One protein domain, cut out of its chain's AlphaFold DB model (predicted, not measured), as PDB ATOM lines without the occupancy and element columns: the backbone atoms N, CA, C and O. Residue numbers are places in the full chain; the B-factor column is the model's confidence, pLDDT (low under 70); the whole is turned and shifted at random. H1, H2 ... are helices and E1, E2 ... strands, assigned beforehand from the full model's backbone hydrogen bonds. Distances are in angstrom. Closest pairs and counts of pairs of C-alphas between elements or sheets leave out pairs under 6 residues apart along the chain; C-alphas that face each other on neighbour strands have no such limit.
ATOM      1  N   TYR A  22     -29.246  -0.558 -43.591       93.00
ATOM      2  CA  TYR A  22     -28.187   0.404 -43.293       93.00
ATOM      3  C   TYR A  22     -28.772   1.680 -42.705       93.00
ATOM      4  O   TYR A  22     -29.789   2.184 -43.183       93.00
ATOM      5  N   LYS A  23     -28.089   2.237 -41.704       95.62
ATOM      6  CA  LYS A  23     -28.414   3.539 -41.121       95.62
ATOM      7  C   LYS A  23     -27.149   4.375 -40.973       95.62
ATOM      8  O   LYS A  23     -26.193   3.955 -40.328       95.62
ATOM      9  N   GLU A  24     -27.151   5.573 -41.551       96.94
ATOM     10  CA  GLU A  24     -26.099   6.566 -41.320       96.94
ATOM     11  C   GLU A  24     -26.217   7.126 -39.892       96.94
ATOM     12  O   GLU A  24     -27.298   7.516 -39.452       96.94
ATOM     13  N   ILE A  25     -25.100   7.138 -39.162       96.06
ATOM     14  CA  ILE A  25     -24.984   7.751 -37.832       96.06
ATOM     15  C   ILE A  25     -24.423   9.164 -37.975       96.06
ATOM     16  O   ILE A  25     -24.951  10.110 -37.398       96.06
ATOM     17  N   THR A  26     -23.337   9.311 -38.734       97.06
ATOM     18  CA  THR A  26     -22.739  10.614 -39.030       97.06
ATOM     19  C   THR A  26     -21.853  10.545 -40.267       97.06
ATOM     20  O   THR A  26     -21.299   9.494 -40.594       97.06
ATOM     21  N   ARG A  27     -21.651  11.695 -40.908       97.38
ATOM     22  CA  ARG A  27     -20.708  11.882 -42.006       97.38
ATOM     23  C   ARG A  27     -19.766  13.027 -41.689       97.38
ATOM     24  O   ARG A  27     -20.174  14.099 -41.256       97.38
ATOM     25  N   SER A  28     -18.478  12.794 -41.896       94.81
ATOM     26  CA  SER A  28     -17.408  13.754 -41.646       94.81
ATOM     27  C   SER A  28     -16.491  13.800 -42.856       94.81
ATOM     28  O   SER A  28     -15.606  12.960 -43.001       94.81
ATOM     29  N   LYS A  29     -16.703  14.797 -43.724       95.31
ATOM     30  CA  LYS A  29     -15.970  14.956 -44.991       95.31
ATOM     31  C   LYS A  29     -16.033  13.667 -45.833       95.31
ATOM     32  O   LYS A  29     -17.114  13.326 -46.305       95.31
ATOM     33  N   ALA A  30     -14.915  12.956 -46.013       94.56
ATOM     34  CA  ALA A  30     -14.857  11.737 -46.825       94.56
ATOM     35  C   ALA A  30     -15.330  10.474 -46.085       94.56
ATOM     36  O   ALA A  30     -15.588   9.455 -46.721       94.56
ATOM     37  N   TRP A  31     -15.460  10.538 -44.757       97.88
ATOM     38  CA  TRP A  31     -15.776   9.383 -43.924       97.88
ATOM     39  C   TRP A  31     -17.249   9.332 -43.521       97.88
ATOM     40  O   TRP A  31     -17.852  10.346 -43.162       97.88
ATOM     41  N   LEU A  32     -17.801   8.123 -43.518       97.81
ATOM     42  CA  LEU A  32     -19.144   7.788 -43.052       97.81
ATOM     43  C   LEU A  32     -19.040   6.848 -41.851       97.81
ATOM     44  O   LEU A  32     -18.286   5.884 -41.912       97.81
ATOM     45  N   VAL A  33     -19.827   7.083 -40.803       98.12
ATOM     46  CA  VAL A  33     -20.074   6.112 -39.729       98.12
ATOM     47  C   VAL A  33     -21.511   5.628 -39.838       98.12
ATOM     48  O   VAL A  33     -22.434   6.440 -39.936       98.12
ATOM     49  N   GLY A  34     -21.705   4.315 -39.814       97.00
ATOM     50  CA  GLY A  34     -23.014   3.702 -39.988       97.00
ATOM     51  C   GLY A  34     -23.222   2.450 -39.149       97.00
ATOM     52  O   GLY A  34     -22.308   1.914 -38.527       97.00
ATOM     53  N   GLU A  35     -24.469   2.008 -39.154       95.19
ATOM     54  CA  GLU A  35     -24.955   0.742 -38.617       95.19
ATOM     55  C   GLU A  35     -25.411  -0.124 -39.797       95.19
ATOM     56  O   GLU A  35     -26.073   0.378 -40.711       95.19
ATOM     57  N   ARG A  36     -25.059  -1.412 -39.784       92.88
ATOM     58  CA  ARG A  36     -25.630  -2.441 -40.657       92.88
ATOM     59  C   ARG A  36     -26.240  -3.557 -39.812       92.88
ATOM     60  O   ARG A  36     -25.643  -3.957 -38.813       92.88
ATOM     61  N   GLN A  37     -27.394  -4.074 -40.212       90.81
ATOM     62  CA  GLN A  37     -28.062  -5.169 -39.508       90.81
ATOM     63  C   GLN A  37     -28.672  -6.156 -40.508       90.81
ATOM     64  O   GLN A  37     -29.403  -5.751 -41.408       90.81
ATOM     65  N   PHE A  38     -28.383  -7.449 -40.350       85.50
ATOM     66  CA  PHE A  38     -29.084  -8.515 -41.064       85.50
ATOM     67  C   PHE A  38     -30.332  -8.916 -40.273       85.50
ATOM     68  O   PHE A  38     -30.386  -8.751 -39.051       85.50
ATOM     69  N   ALA A  39     -31.359  -9.439 -40.947       83.75
ATOM     70  CA  ALA A  39     -32.564  -9.888 -40.254       83.75
ATOM     71  C   ALA A  39     -32.205 -10.965 -39.215       83.75
ATOM     72  O   ALA A  39     -31.590 -11.974 -39.550       83.75
ATOM     73  N   GLY A  40     -32.564 -10.728 -37.952       78.81
ATOM     74  CA  GLY A  40     -32.242 -11.637 -36.848       78.81
ATOM     75  C   GLY A  40     -30.783 -11.608 -36.373       78.81
ATOM     76  O   GLY A  40     -30.436 -12.412 -35.515       78.81
ATOM     77  N   SER A  41     -29.934 -10.701 -36.881       83.00
ATOM     78  CA  SER A  41     -28.564 -10.518 -36.387       83.00
ATOM     79  C   SER A  41     -28.435  -9.326 -35.441       83.00
ATOM     80  O   SER A  41     -29.237  -8.385 -35.451       83.00
ATOM     81  N   GLU A  42     -27.344  -9.327 -34.680       85.56
ATOM     82  CA  GLU A  42     -26.877  -8.142 -33.969       85.56
ATOM     83  C   GLU A  42     -26.504  -7.021 -34.944       85.56
ATOM     84  O   GLU A  42     -26.169  -7.246 -36.115       85.56
ATOM     85  N   LYS A  43     -26.574  -5.791 -34.434       90.50
ATOM     86  CA  LYS A  43     -26.149  -4.589 -35.145       90.50
ATOM     87  C   LYS A  43     -24.632  -4.568 -35.264       90.50
ATOM     88  O   LYS A  43     -23.918  -4.795 -34.292       90.50
ATOM     89  N   GLN A  44     -24.136  -4.223 -36.443       92.62
ATOM     90  CA  GLN A  44     -22.716  -4.021 -36.694       92.62
ATOM     91  C   GLN A  44     -22.463  -2.560 -37.038       92.62
ATOM     92  O   GLN A  44     -23.056  -2.017 -37.966       92.62
ATOM     93  N   TYR A  45     -21.552  -1.925 -36.310       95.81
ATOM     94  CA  TYR A  45     -21.168  -0.541 -36.558       95.81
ATOM     95  C   TYR A  45     -19.869  -0.480 -37.352       95.81
ATOM     96  O   TYR A  45     -18.961  -1.286 -37.138       95.81
ATOM     97  N   PHE A  46     -19.776   0.484 -38.262       97.25
ATOM     98  CA  PHE A  46     -18.614   0.652 -39.124       97.25
ATOM     99  C   PHE A  46     -18.302   2.124 -39.402       97.25
ATOM    100  O   PHE A  46     -19.188   2.974 -39.363       97.25
ATOM    101  N   ALA A  47     -17.038   2.415 -39.709       97.94
ATOM    102  CA  ALA A  47     -16.591   3.669 -40.302       97.94
ATOM    103  C   ALA A  47     -15.901   3.379 -41.636       97.94
ATOM    104  O   ALA A  47     -15.016   2.531 -41.677       97.94
ATOM    105  N   THR A  48     -16.285   4.067 -42.707       97.69
ATOM    106  CA  THR A  48     -15.836   3.757 -44.070       97.69
ATOM    107  C   THR A  48     -15.462   5.003 -44.871       97.69
ATOM    108  O   THR A  48     -16.009   6.086 -44.640       97.69
ATOM    109  N   THR A  49     -14.543   4.844 -45.825       96.75
ATOM    110  CA  THR A  49     -14.151   5.854 -46.819       96.75
ATOM    111  C   THR A  49     -13.919   5.187 -48.185       96.75
ATOM    112  O   THR A  49     -13.306   4.115 -48.246       96.75
ATOM    113  N   PRO A  50     -14.416   5.760 -49.297       95.19
ATOM    114  CA  PRO A  50     -14.205   5.201 -50.628       95.19
ATOM    115  C   PRO A  50     -12.794   5.493 -51.153       95.19
ATOM    116  O   PRO A  50     -12.170   6.496 -50.794       95.19
ATOM    117  N   GLN A  51     -12.322   4.659 -52.077       93.62
ATOM    118  CA  GLN A  51     -11.131   4.947 -52.871       93.62
ATOM    119  C   GLN A  51     -11.278   6.276 -53.612       93.62
ATOM    120  O   GLN A  51     -12.304   6.552 -54.242       93.62
ATOM    121  N   ALA A  52     -10.222   7.077 -53.563       93.00
ATOM    122  CA  ALA A  52     -10.203   8.444 -54.049       93.00
ATOM    123  C   ALA A  52      -9.329   8.657 -55.290       93.00
ATOM    124  O   ALA A  52      -9.578   9.615 -56.022       93.00
ATOM    125  N   ASN A  53      -8.331   7.800 -55.526       90.94
ATOM    126  CA  ASN A  53      -7.436   7.897 -56.677       90.94
ATOM    127  C   ASN A  53      -7.956   7.117 -57.892       90.94
ATOM    128  O   ASN A  53      -8.645   6.104 -57.755       90.94
ATOM    129  N   ASP A  54      -7.552   7.576 -59.074       88.06
ATOM    130  CA  ASP A  54      -7.706   6.843 -60.327       88.06
ATOM    131  C   ASP A  54      -6.515   5.895 -60.573       88.06
ATOM    132  O   ASP A  54      -5.406   6.168 -60.099       88.06
ATOM    133  N   PRO A  55      -6.713   4.812 -61.349       84.50
ATOM    134  CA  PRO A  55      -8.004   4.287 -61.801       84.50
ATOM    135  C   PRO A  55      -8.777   3.606 -60.658       84.50
ATOM    136  O   PRO A  55      -8.185   3.087 -59.715       84.50
ATOM    137  N   GLY A  56     -10.109   3.558 -60.761       80.62
ATOM    138  CA  GLY A  56     -10.944   2.807 -59.813       80.62
ATOM    139  C   GLY A  56     -11.515   3.628 -58.654       80.62
ATOM    140  O   GLY A  56     -11.923   3.056 -57.644       80.62
ATOM    141  N   LYS A  57     -11.608   4.953 -58.784       89.62
ATOM    142  CA  LYS A  57     -12.302   5.806 -57.813       89.62
ATOM    143  C   LYS A  57     -13.696   5.248 -57.470       89.62
ATOM    144  O   LYS A  57     -14.521   5.009 -58.351       89.62
ATOM    145  N   GLY A  58     -13.956   5.012 -56.181       87.75
ATOM    146  CA  GLY A  58     -15.200   4.400 -55.687       87.75
ATOM    147  C   GLY A  58     -15.400   2.909 -56.021       87.75
ATOM    148  O   GLY A  58     -16.516   2.395 -55.889       87.75
ATOM    149  N   SER A  59     -14.360   2.211 -56.484       88.56
ATOM    150  CA  SER A  59     -14.397   0.760 -56.727       88.56
ATOM    151  C   SER A  59     -14.122  -0.059 -55.466       88.56
ATOM    152  O   SER A  59     -14.668  -1.158 -55.331       88.56
ATOM    153  N   THR A  60     -13.347   0.508 -54.536       92.06
ATOM    154  CA  THR A  60     -13.047  -0.083 -53.234       92.06
ATOM    155  C   THR A  60     -13.424   0.848 -52.083       92.06
ATOM    156  O   THR A  60     -13.503   2.072 -52.243       92.06
ATOM    157  N   PHE A  61     -13.681   0.259 -50.918       94.56
ATOM    158  CA  PHE A  61     -13.969   0.963 -49.672       94.56
ATOM    159  C   PHE A  61     -13.046   0.446 -48.579       94.56
ATOM    160  O   PHE A  61     -12.929  -0.762 -48.382       94.56
ATOM    161  N   PHE A  62     -12.410   1.362 -47.857       95.00
ATOM    162  CA  PHE A  62     -11.711   1.036 -46.625       95.00
ATOM    163  C   PHE A  62     -12.669   1.223 -45.456       95.00
ATOM    164  O   PHE A  62     -13.177   2.324 -45.244       95.00
ATOM    165  N   SER A  63     -12.879   0.164 -44.682       96.44
ATOM    166  CA  SER A  63     -13.842   0.118 -43.589       96.44
ATOM    167  C   SER A  63     -13.177  -0.388 -42.304       96.44
ATOM    168  O   SER A  63     -12.389  -1.331 -42.307       96.44
ATOM    169  N   LEU A  64     -13.513   0.232 -41.178       97.06
ATOM    170  CA  LEU A  64     -13.270  -0.271 -39.830       97.06
ATOM    171  C   LEU A  64     -14.611  -0.723 -39.263       97.06
ATOM    172  O   LEU A  64     -15.560   0.056 -39.285       97.06
ATOM    173  N   VAL A  65     -14.702  -1.945 -38.751       96.56
ATOM    174  CA  VAL A  65     -15.951  -2.538 -38.257       96.56
ATOM    175  C   VAL A  65     -15.758  -3.003 -36.814       96.56
ATOM    176  O   VAL A  65     -14.746  -3.631 -36.496       96.56
ATOM    177  N   CYS A  66     -16.716  -2.695 -35.936       95.31
ATOM    178  CA  CYS A  66     -16.710  -3.203 -34.564       95.31
ATOM    179  C   CYS A  66     -16.872  -4.728 -34.559       95.31
ATOM    180  O   CYS A  66     -17.725  -5.270 -35.266       95.31
ATOM    181  N   ILE A  67     -16.110  -5.410 -33.709       91.69
ATOM    182  CA  ILE A  67     -16.329  -6.822 -33.397       91.69
ATOM    183  C   ILE A  67     -17.052  -6.862 -32.052       91.69
ATOM    184  O   ILE A  67     -16.421  -6.678 -31.018       91.69
ATOM    185  N   HIS A  68     -18.372  -7.065 -32.052       84.00
ATOM    186  CA  HIS A  68     -19.184  -6.949 -30.830       84.00
ATOM    187  C   HIS A  68     -18.695  -7.880 -29.703       84.00
ATOM    188  O   HIS A  68     -18.525  -7.457 -28.565       84.00
ATOM    189  N   SER A  69     -18.300  -9.113 -30.039       86.94
ATOM    190  CA  SER A  69     -17.732 -10.064 -29.075       86.94
ATOM    191  C   SER A  69     -16.323  -9.705 -28.563       86.94
ATOM    192  O   SER A  69     -15.800 -10.404 -27.699       86.94
ATOM    193  N   LYS A  70     -15.655  -8.701 -29.149       90.38
ATOM    194  CA  LYS A  70     -14.272  -8.284 -28.851       90.38
ATOM    195  C   LYS A  70     -14.141  -6.757 -28.990       90.38
ATOM    196  O   LYS A  70     -13.563  -6.281 -29.969       90.38
ATOM    197  N   PRO A  71     -14.685  -5.970 -28.044       86.62
ATOM    198  CA  PRO A  71     -14.758  -4.507 -28.152       86.62
ATOM    199  C   PRO A  71     -13.385  -3.812 -28.140       86.62
ATOM    200  O   PRO A  71     -13.272  -2.630 -28.464       86.62
ATOM    201  N   ASP A  72     -12.329  -4.535 -27.769       91.25
ATOM    202  CA  ASP A  72     -10.934  -4.114 -27.844       91.25
ATOM    203  C   ASP A  72     -10.311  -4.328 -29.235       91.25
ATOM    204  O   ASP A  72      -9.173  -3.906 -29.451       91.25
ATOM    205  N   GLN A  73     -11.041  -4.920 -30.185       94.56
ATOM    206  CA  GLN A  73     -10.592  -5.228 -31.542       94.56
ATOM    207  C   GLN A  73     -11.504  -4.605 -32.604       94.56
ATOM    208  O   GLN A  73     -12.712  -4.445 -32.430       94.56
ATOM    209  N   LEU A  74     -10.908  -4.275 -33.748       95.88
ATOM    210  CA  LEU A  74     -11.613  -3.861 -34.953       95.88
ATOM    211  C   LEU A  74     -11.263  -4.799 -36.099       95.88
ATOM    212  O   LEU A  74     -10.116  -5.226 -36.250       95.88
ATOM    213  N   LEU A  75     -12.251  -5.053 -36.945       95.38
ATOM    214  CA  LEU A  75     -12.033  -5.632 -38.257       95.38
ATOM    215  C   LEU A  75     -11.733  -4.493 -39.234       95.38
ATOM    216  O   LEU A  75     -12.584  -3.643 -39.489       95.38
ATOM    217  N   VAL A  76     -10.529  -4.480 -39.787       94.62
ATOM    218  CA  VAL A  76     -10.215  -3.720 -40.995       94.62
ATOM    219  C   VAL A  76     -10.729  -4.514 -42.182       94.62
ATOM    220  O   VAL A  76     -10.448  -5.707 -42.278       94.62
ATOM    221  N   LEU A  77     -11.452  -3.863 -43.081       93.50
ATOM    222  CA  LEU A  77     -12.036  -4.468 -44.265       93.50
ATOM    223  C   LEU A  77     -11.751  -3.572 -45.475       93.50
ATOM    224  O   LEU A  77     -11.998  -2.371 -45.434       93.50
ATOM    225  N   VAL A  78     -11.221  -4.157 -46.543       91.81
ATOM    226  CA  VAL A  78     -11.141  -3.541 -47.868       91.81
ATOM    227  C   VAL A  78     -12.178  -4.234 -48.731       91.81
ATOM    228  O   VAL A  78     -11.986  -5.378 -49.146       91.81
ATOM    229  N   GLU A  79     -13.295  -3.554 -48.946       90.75
ATOM    230  CA  GLU A  79     -14.396  -4.057 -49.760       90.75
ATOM    231  C   GLU A  79     -14.144  -3.691 -51.215       90.75
ATOM    232  O   GLU A  79     -13.751  -2.562 -51.507       90.75
ATOM    233  N   SER A  80     -14.362  -4.630 -52.132       86.88
ATOM    234  CA  SER A  80     -14.056  -4.431 -53.549       86.88
ATOM    235  C   SER A  80     -15.139  -5.010 -54.447       86.88
ATOM    236  O   SER A  80     -15.664  -6.101 -54.211       86.88
ATOM    237  N   LYS A  81     -15.449  -4.293 -55.531       83.12
ATOM    238  CA  LYS A  81     -16.307  -4.816 -56.608       83.12
ATOM    239  C   LYS A  81     -15.617  -5.942 -57.385       83.12
ATOM    240  O   LYS A  81     -16.286  -6.866 -57.859       83.12
ATOM    241  N   GLU A  82     -14.291  -5.876 -57.475       82.81
ATOM    242  CA  GLU A  82     -13.431  -6.813 -58.196       82.81
ATOM    243  C   GLU A  82     -12.666  -7.740 -57.250       82.81
ATOM    244  O   GLU A  82     -12.433  -7.420 -56.085       82.81
ATOM    245  N   MET A  83     -12.242  -8.896 -57.760       78.94
ATOM    246  CA  MET A  83     -11.481  -9.867 -56.982       78.94
ATOM    247  C   MET A  83     -10.070  -9.345 -56.669       78.94
ATOM    248  O   MET A  83      -9.235  -9.221 -57.567       78.94
ATOM    249  N   LEU A  84      -9.778  -9.091 -55.393       76.44
ATOM    250  CA  LEU A  84      -8.420  -8.794 -54.928       76.44
ATOM    251  C   LEU A  84      -7.625 -10.109 -54.808       76.44
ATOM    252  O   LEU A  84      -8.167 -11.115 -54.354       76.44
ATOM    253  N   THR A  85      -6.371 -10.160 -55.267       69.25
ATOM    254  CA  THR A  85      -5.627 -11.430 -55.448       69.25
ATOM    255  C   THR A  85      -4.443 -11.642 -54.506       69.25
ATOM    256  O   THR A  85      -4.058 -12.793 -54.333       69.25
ATOM    257  N   PHE A 109     -11.451 -14.017 -46.381       84.00
ATOM    258  CA  PHE A 109     -12.264 -14.962 -45.602       84.00
ATOM    259  C   PHE A 109     -12.398 -16.318 -46.313       84.00
ATOM    260  O   PHE A 109     -12.510 -17.350 -45.660       84.00
ATOM    261  N   SER A 110     -12.366 -16.322 -47.650       86.56
ATOM    262  CA  SER A 110     -12.318 -17.523 -48.492       86.56
ATOM    263  C   SER A 110     -11.716 -17.190 -49.859       86.56
ATOM    264  O   SER A 110     -11.682 -16.025 -50.250       86.56
ATOM    265  N   ASP A 111     -11.313 -18.191 -50.640       83.44
ATOM    266  CA  ASP A 111     -10.732 -17.969 -51.976       83.44
ATOM    267  C   ASP A 111     -11.669 -17.250 -52.956       83.44
ATOM    268  O   ASP A 111     -11.205 -16.648 -53.924       83.44
ATOM    269  N   LYS A 112     -12.983 -17.286 -52.695       84.69
ATOM    270  CA  LYS A 112     -14.027 -16.626 -53.492       84.69
ATOM    271  C   LYS A 112     -14.395 -15.232 -52.973       84.69
ATOM    272  O   LYS A 112     -15.185 -14.543 -53.615       84.69
ATOM    273  N   ASP A 113     -13.852 -14.822 -51.827       84.19
ATOM    274  CA  ASP A 113     -14.138 -13.514 -51.250       84.19
ATOM    275  C   ASP A 113     -13.338 -12.415 -51.954       84.19
ATOM    276  O   ASP A 113     -12.106 -12.446 -52.014       84.19
ATOM    277  N   ARG A 114     -14.061 -11.428 -52.483       87.12
ATOM    278  CA  ARG A 114     -13.487 -10.259 -53.161       87.12
ATOM    279  C   ARG A 114     -12.853  -9.283 -52.176       87.12
ATOM    280  O   ARG A 114     -12.035  -8.461 -52.582       87.12
ATOM    281  N   ASN A 115     -13.235  -9.376 -50.907       88.88
ATOM    282  CA  ASN A 115     -12.810  -8.484 -49.850       88.88
ATOM    283  C   ASN A 115     -11.544  -9.003 -49.170       88.88
ATOM    284  O   ASN A 115     -11.277 -10.206 -49.097       88.88
ATOM    285  N   LEU A 116     -10.788  -8.070 -48.605       88.94
ATOM    286  CA  LEU A 116      -9.661  -8.375 -47.737       88.94
ATOM    287  C   LEU A 116      -9.947  -7.883 -46.329       88.94
ATOM    288  O   LEU A 116     -10.552  -6.831 -46.156       88.94
ATOM    289  N   HIS A 117      -9.470  -8.601 -45.321       91.56
ATOM    290  CA  HIS A 117      -9.671  -8.226 -43.934       91.56
ATOM    291  C   HIS A 117      -8.443  -8.462 -43.061       91.56
ATOM    292  O   HIS A 117      -7.609  -9.318 -43.341       91.56
ATOM    293  N   ALA A 118      -8.351  -7.714 -41.970       91.56
ATOM    294  CA  ALA A 118      -7.407  -7.947 -40.887       91.56
ATOM    295  C   ALA A 118      -8.086  -7.599 -39.565       91.56
ATOM    296  O   ALA A 118      -8.922  -6.702 -39.513       91.56
ATOM    297  N   VAL A 119      -7.711  -8.276 -38.488       93.50
ATOM    298  CA  VAL A 119      -8.145  -7.898 -37.141       93.50
ATOM    299  C   VAL A 119      -7.007  -7.142 -36.474       93.50
ATOM    300  O   VAL A 119      -5.874  -7.623 -36.450       93.50
ATOM    301  N   ILE A 120      -7.304  -5.957 -35.949       92.69
ATOM    302  CA  ILE A 120      -6.337  -5.119 -35.239       92.69
ATOM    303  C   ILE A 120      -6.868  -4.761 -33.848       92.69
ATOM    304  O   ILE A 120      -8.079  -4.610 -33.678       92.69
ATOM    305  N   PRO A 121      -5.994  -4.571 -32.848       93.81
ATOM    306  CA  PRO A 121      -6.414  -3.995 -31.581       93.81
ATOM    307  C   PRO A 121      -6.819  -2.525 -31.768       93.81
ATOM    308  O   PRO A 121      -6.247  -1.797 -32.580       93.81
ATOM    309  N   THR A 122      -7.764  -2.052 -30.960       92.50
ATOM    310  CA  THR A 122      -8.194  -0.640 -30.892       92.50
ATOM    311  C   THR A 122      -7.075   0.310 -30.445       92.50
ATOM    312  O   THR A 122      -7.171   1.520 -30.649       92.50
ATOM    313  N   THR A 123      -5.994  -0.233 -29.880       92.44
ATOM    314  CA  THR A 123      -4.755   0.468 -29.516       92.44
ATOM    315  C   THR A 123      -3.677   0.409 -30.603       92.44
ATOM    316  O   THR A 123      -2.568   0.893 -30.385       92.44
ATOM    317  N   SER A 124      -3.969  -0.173 -31.773       90.69
ATOM    318  CA  SER A 124      -3.003  -0.310 -32.867       90.69
ATOM    319  C   SER A 124      -2.418   1.050 -33.282       90.69
ATOM    320  O   SER A 124      -3.193   1.976 -33.556       90.69
ATOM    321  N   PRO A 125      -1.080   1.181 -33.421       88.81
ATOM    322  CA  PRO A 125      -0.442   2.392 -33.944       88.81
ATOM    323  C   PRO A 125      -1.009   2.838 -35.299       88.81
ATOM    324  O   PRO A 125      -1.145   4.032 -35.549       88.81
ATOM    325  N   MET A 126      -1.457   1.885 -36.125       88.25
ATOM    326  CA  MET A 126      -2.127   2.147 -37.401       88.25
ATOM    327  C   MET A 126      -3.355   3.055 -37.249       88.25
ATOM    328  O   MET A 126      -3.597   3.907 -38.100       88.25
ATOM    329  N   LEU A 127      -4.144   2.907 -36.178       91.19
ATOM    330  CA  LEU A 127      -5.310   3.766 -35.954       91.19
ATOM    331  C   LEU A 127      -4.888   5.195 -35.617       91.19
ATOM    332  O   LEU A 127      -5.538   6.138 -36.061       91.19
ATOM    333  N   ALA A 128      -3.810   5.369 -34.850       90.12
ATOM    334  CA  ALA A 128      -3.257   6.692 -34.572       90.12
ATOM    335  C   ALA A 128      -2.730   7.349 -35.856       90.12
ATOM    336  O   ALA A 128      -2.998   8.528 -36.097       90.12
ATOM    337  N   ASP A 129      -2.062   6.567 -36.704       90.62
ATOM    338  CA  ASP A 129      -1.590   7.013 -38.010       90.62
ATOM    339  C   ASP A 129      -2.769   7.392 -38.929       90.62
ATOM    340  O   ASP A 129      -2.787   8.490 -39.472       90.62
ATOM    341  N   LEU A 130      -3.831   6.581 -39.020       92.06
ATOM    342  CA  LEU A 130      -5.036   6.911 -39.800       92.06
ATOM    343  C   LEU A 130      -5.726   8.203 -39.348       92.06
ATOM    344  O   LEU A 130      -6.195   8.979 -40.183       92.06
ATOM    345  N   LYS A 131      -5.814   8.435 -38.034       93.00
ATOM    346  CA  LYS A 131      -6.417   9.655 -37.471       93.00
ATOM    347  C   LYS A 131      -5.641  10.906 -37.885       93.00
ATOM    348  O   LYS A 131      -6.246  11.945 -38.137       93.00
ATOM    349  N   ARG A 132      -4.316  10.795 -37.949       90.88
ATOM    350  CA  ARG A 132      -3.402  11.893 -38.280       90.88
ATOM    351  C   ARG A 132      -3.118  12.043 -39.777       90.88
ATOM    352  O   ARG A 132      -2.556  13.066 -40.152       90.88
ATOM    353  N   ALA A 133      -3.430  11.034 -40.587       89.88
ATOM    354  CA  ALA A 133      -3.148  11.012 -42.017       89.88
ATOM    355  C   ALA A 133      -3.670  12.284 -42.703       89.88
ATOM    356  O   ALA A 133      -4.812  12.685 -42.469       89.88
ATOM    357  N   ASP A 134      -2.865  12.898 -43.566       87.88
ATOM    358  CA  ASP A 134      -3.234  14.082 -44.345       87.88
ATOM    359  C   ASP A 134      -2.315  14.223 -45.578       87.88
ATOM    360  O   ASP A 134      -1.092  14.287 -45.399       87.88
ATOM    361  N   SER A 157     -11.214  11.394 -40.843       96.44
ATOM    362  CA  SER A 157     -10.880  10.109 -40.209       96.44
ATOM    363  C   SER A 157     -10.875  10.189 -38.682       96.44
ATOM    364  O   SER A 157     -11.469   9.339 -38.028       96.44
ATOM    365  N   THR A 158     -10.283  11.236 -38.089       96.69
ATOM    366  CA  THR A 158     -10.248  11.412 -36.625       96.69
ATOM    367  C   THR A 158     -11.645  11.375 -36.010       96.69
ATOM    368  O   THR A 158     -11.878  10.618 -35.064       96.69
ATOM    369  N   ASN A 159     -12.588  12.153 -36.552       97.19
ATOM    370  CA  ASN A 159     -13.943  12.205 -36.008       97.19
ATOM    371  C   ASN A 159     -14.692  10.885 -36.234       97.19
ATOM    372  O   ASN A 159     -15.336  10.376 -35.316       97.19
ATOM    373  N   ALA A 160     -14.558  10.294 -37.425       97.81
ATOM    374  CA  ALA A 160     -15.216   9.036 -37.762       97.81
ATOM    375  C   ALA A 160     -14.718   7.869 -36.894       97.81
ATOM    376  O   ALA A 160     -15.526   7.146 -36.317       97.81
ATOM    377  N   ILE A 161     -13.399   7.728 -36.720       97.12
ATOM    378  CA  ILE A 161     -12.798   6.666 -35.902       97.12
ATOM    379  C   ILE A 161     -13.157   6.855 -34.424       97.12
ATOM    380  O   ILE A 161     -13.513   5.890 -33.756       97.12
ATOM    381  N   ASN A 162     -13.101   8.081 -33.892       96.56
ATOM    382  CA  ASN A 162     -13.504   8.337 -32.504       96.56
ATOM    383  C   ASN A 162     -14.993   8.034 -32.277       96.56
ATOM    384  O   ASN A 162     -15.345   7.438 -31.259       96.56
ATOM    385  N   THR A 163     -15.853   8.395 -33.232       96.81
ATOM    386  CA  THR A 163     -17.284   8.067 -33.177       96.81
ATOM    387  C   THR A 163     -17.502   6.557 -33.212       96.81
ATOM    388  O   THR A 163     -18.231   6.041 -32.368       96.81
ATOM    389  N   LEU A 164     -16.818   5.837 -34.111       96.62
ATOM    390  CA  LEU A 164     -16.876   4.377 -34.188       96.62
ATOM    391  C   LEU A 164     -16.476   3.727 -32.858       96.62
ATOM    392  O   LEU A 164     -17.226   2.930 -32.309       96.62
ATOM    393  N   LEU A 165     -15.325   4.107 -32.300       94.88
ATOM    394  CA  LEU A 165     -14.836   3.555 -31.032       94.88
ATOM    395  C   LEU A 165     -15.790   3.828 -29.861       94.88
ATOM    396  O   LEU A 165     -15.875   3.016 -28.942       94.88
ATOM    397  N   LYS A 166     -16.507   4.959 -29.882       93.69
ATOM    398  CA  LYS A 166     -17.541   5.263 -28.886       93.69
ATOM    399  C   LYS A 166     -18.733   4.315 -29.021       93.69
ATOM    400  O   LYS A 166     -19.191   3.800 -28.005       93.69
ATOM    401  N   VAL A 167     -19.215   4.064 -30.241       91.50
ATOM    402  CA  VAL A 167     -20.357   3.158 -30.453       91.50
ATOM    403  C   VAL A 167     -19.987   1.687 -30.251       91.50
ATOM    404  O   VAL A 167     -20.800   0.967 -29.686       91.50
ATOM    405  N   CYS A 168     -18.757   1.253 -30.567       88.81
ATOM    406  CA  CYS A 168     -18.307  -0.126 -30.299       88.81
ATOM    407  C   CYS A 168     -18.329  -0.497 -28.807       88.81
ATOM    408  O   CYS A 168     -18.384  -1.674 -28.480       88.81
ATOM    409  N   LYS A 169     -18.204   0.487 -27.904       82.06
ATOM    410  CA  LYS A 169     -18.204   0.270 -26.447       82.06
ATOM    411  C   LYS A 169     -19.593   0.369 -25.818       82.06
ATOM    412  O   LYS A 169     -19.763  -0.051 -24.680       82.06
ATOM    413  N   ALA A 170     -20.525   1.022 -26.506       74.62
ATOM    414  CA  ALA A 170     -21.871   1.284 -26.007       74.62
ATOM    415  C   ALA A 170     -22.906   0.276 -26.525       74.62
ATOM    416  O   ALA A 170     -23.961   0.147 -25.911       74.62
ATOM    417  N   GLY A 171     -22.624  -0.354 -27.671       57.66
ATOM    418  CA  GLY A 171     -23.434  -1.409 -28.271       57.66
ATOM    419  C   GLY A 171     -22.979  -2.766 -27.797       57.66
ATOM    420  O   GLY A 171     -23.854  -3.478 -27.278       57.66
TER     421      GLY A 171
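This is residues 22 to 85, 109 to 134 and 157 to 171 of the 171 residues of an uncharacterized protein of Pokkaliibacter plantistimulans (UniProt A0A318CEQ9). One strongly twisted antiparallel sheet of six strands makes a wall, with helix H2 packed over one face and the short helix H1 touching residues 157 to 161 of H2. The printed part has 105 residues, with E1 to E6, then H1 and H2 along the chain; the sheet's order is E1 E2 E3 E4 E5 E6. It is mixed, helices and strands, and compact, with a radius of gyration of the C-alphas of 13.7 A and spans of 38 by 36 by 26 A.

E1, residues 22 to 28, and E2, residues 31 to 37, form a hairpin, with N 23 and O 35 2.9 A apart, within hydrogen-bond range. E3, residues 43 to 50, follows with N 34 and O 46 at 2.9 A; E4, residues 60 to 66, with N 47 and O 64 at 2.8 A; E5, residues 73 to 80, with N 63 and O 77 at 2.8 A. E1 to E5 are a meander, each strand the antiparallel neighbour of the one before. Edge strand E6, residues 116 to 121, is antiparallel to E5, with N 76 and O 118 at 2.8 A. H1, residues 125 to 132, only grazes the sheet with residues 126 to 127. H2, residues 157 to 170, is on the sheet in two layers, helix on one face; its closest C-alphas to E3 are those of Ala 160 and Ala 47, 6.1 A apart. H1 and H2 touch, closest at the C-alphas of Lys 131 and Thr 158, 4.3 A, at a steep tilt of 54 degrees, opposite ways. Every O i to N i+4 pair is within hydrogen-bond range in H1, and 9 of 10 in H2.

E1 begins at C-alpha 22 (-28.187, 0.404, -43.293). E3 measures 21.9 A, E5 22.3 A and H2 20.0 A, ending at C-alpha 170 (-21.871, 1.284, -26.007).

The C-alphas farthest apart, of Gly 40 and Asp 134, are 39.5 A apart. Residues 86 to 108 and 135 to 156 are not printed; the gaps between C-alphas are 12.4 A and 9.6 A. Of the links printed whole, none is long. Residues 85 and 171 have pLDDT under 70.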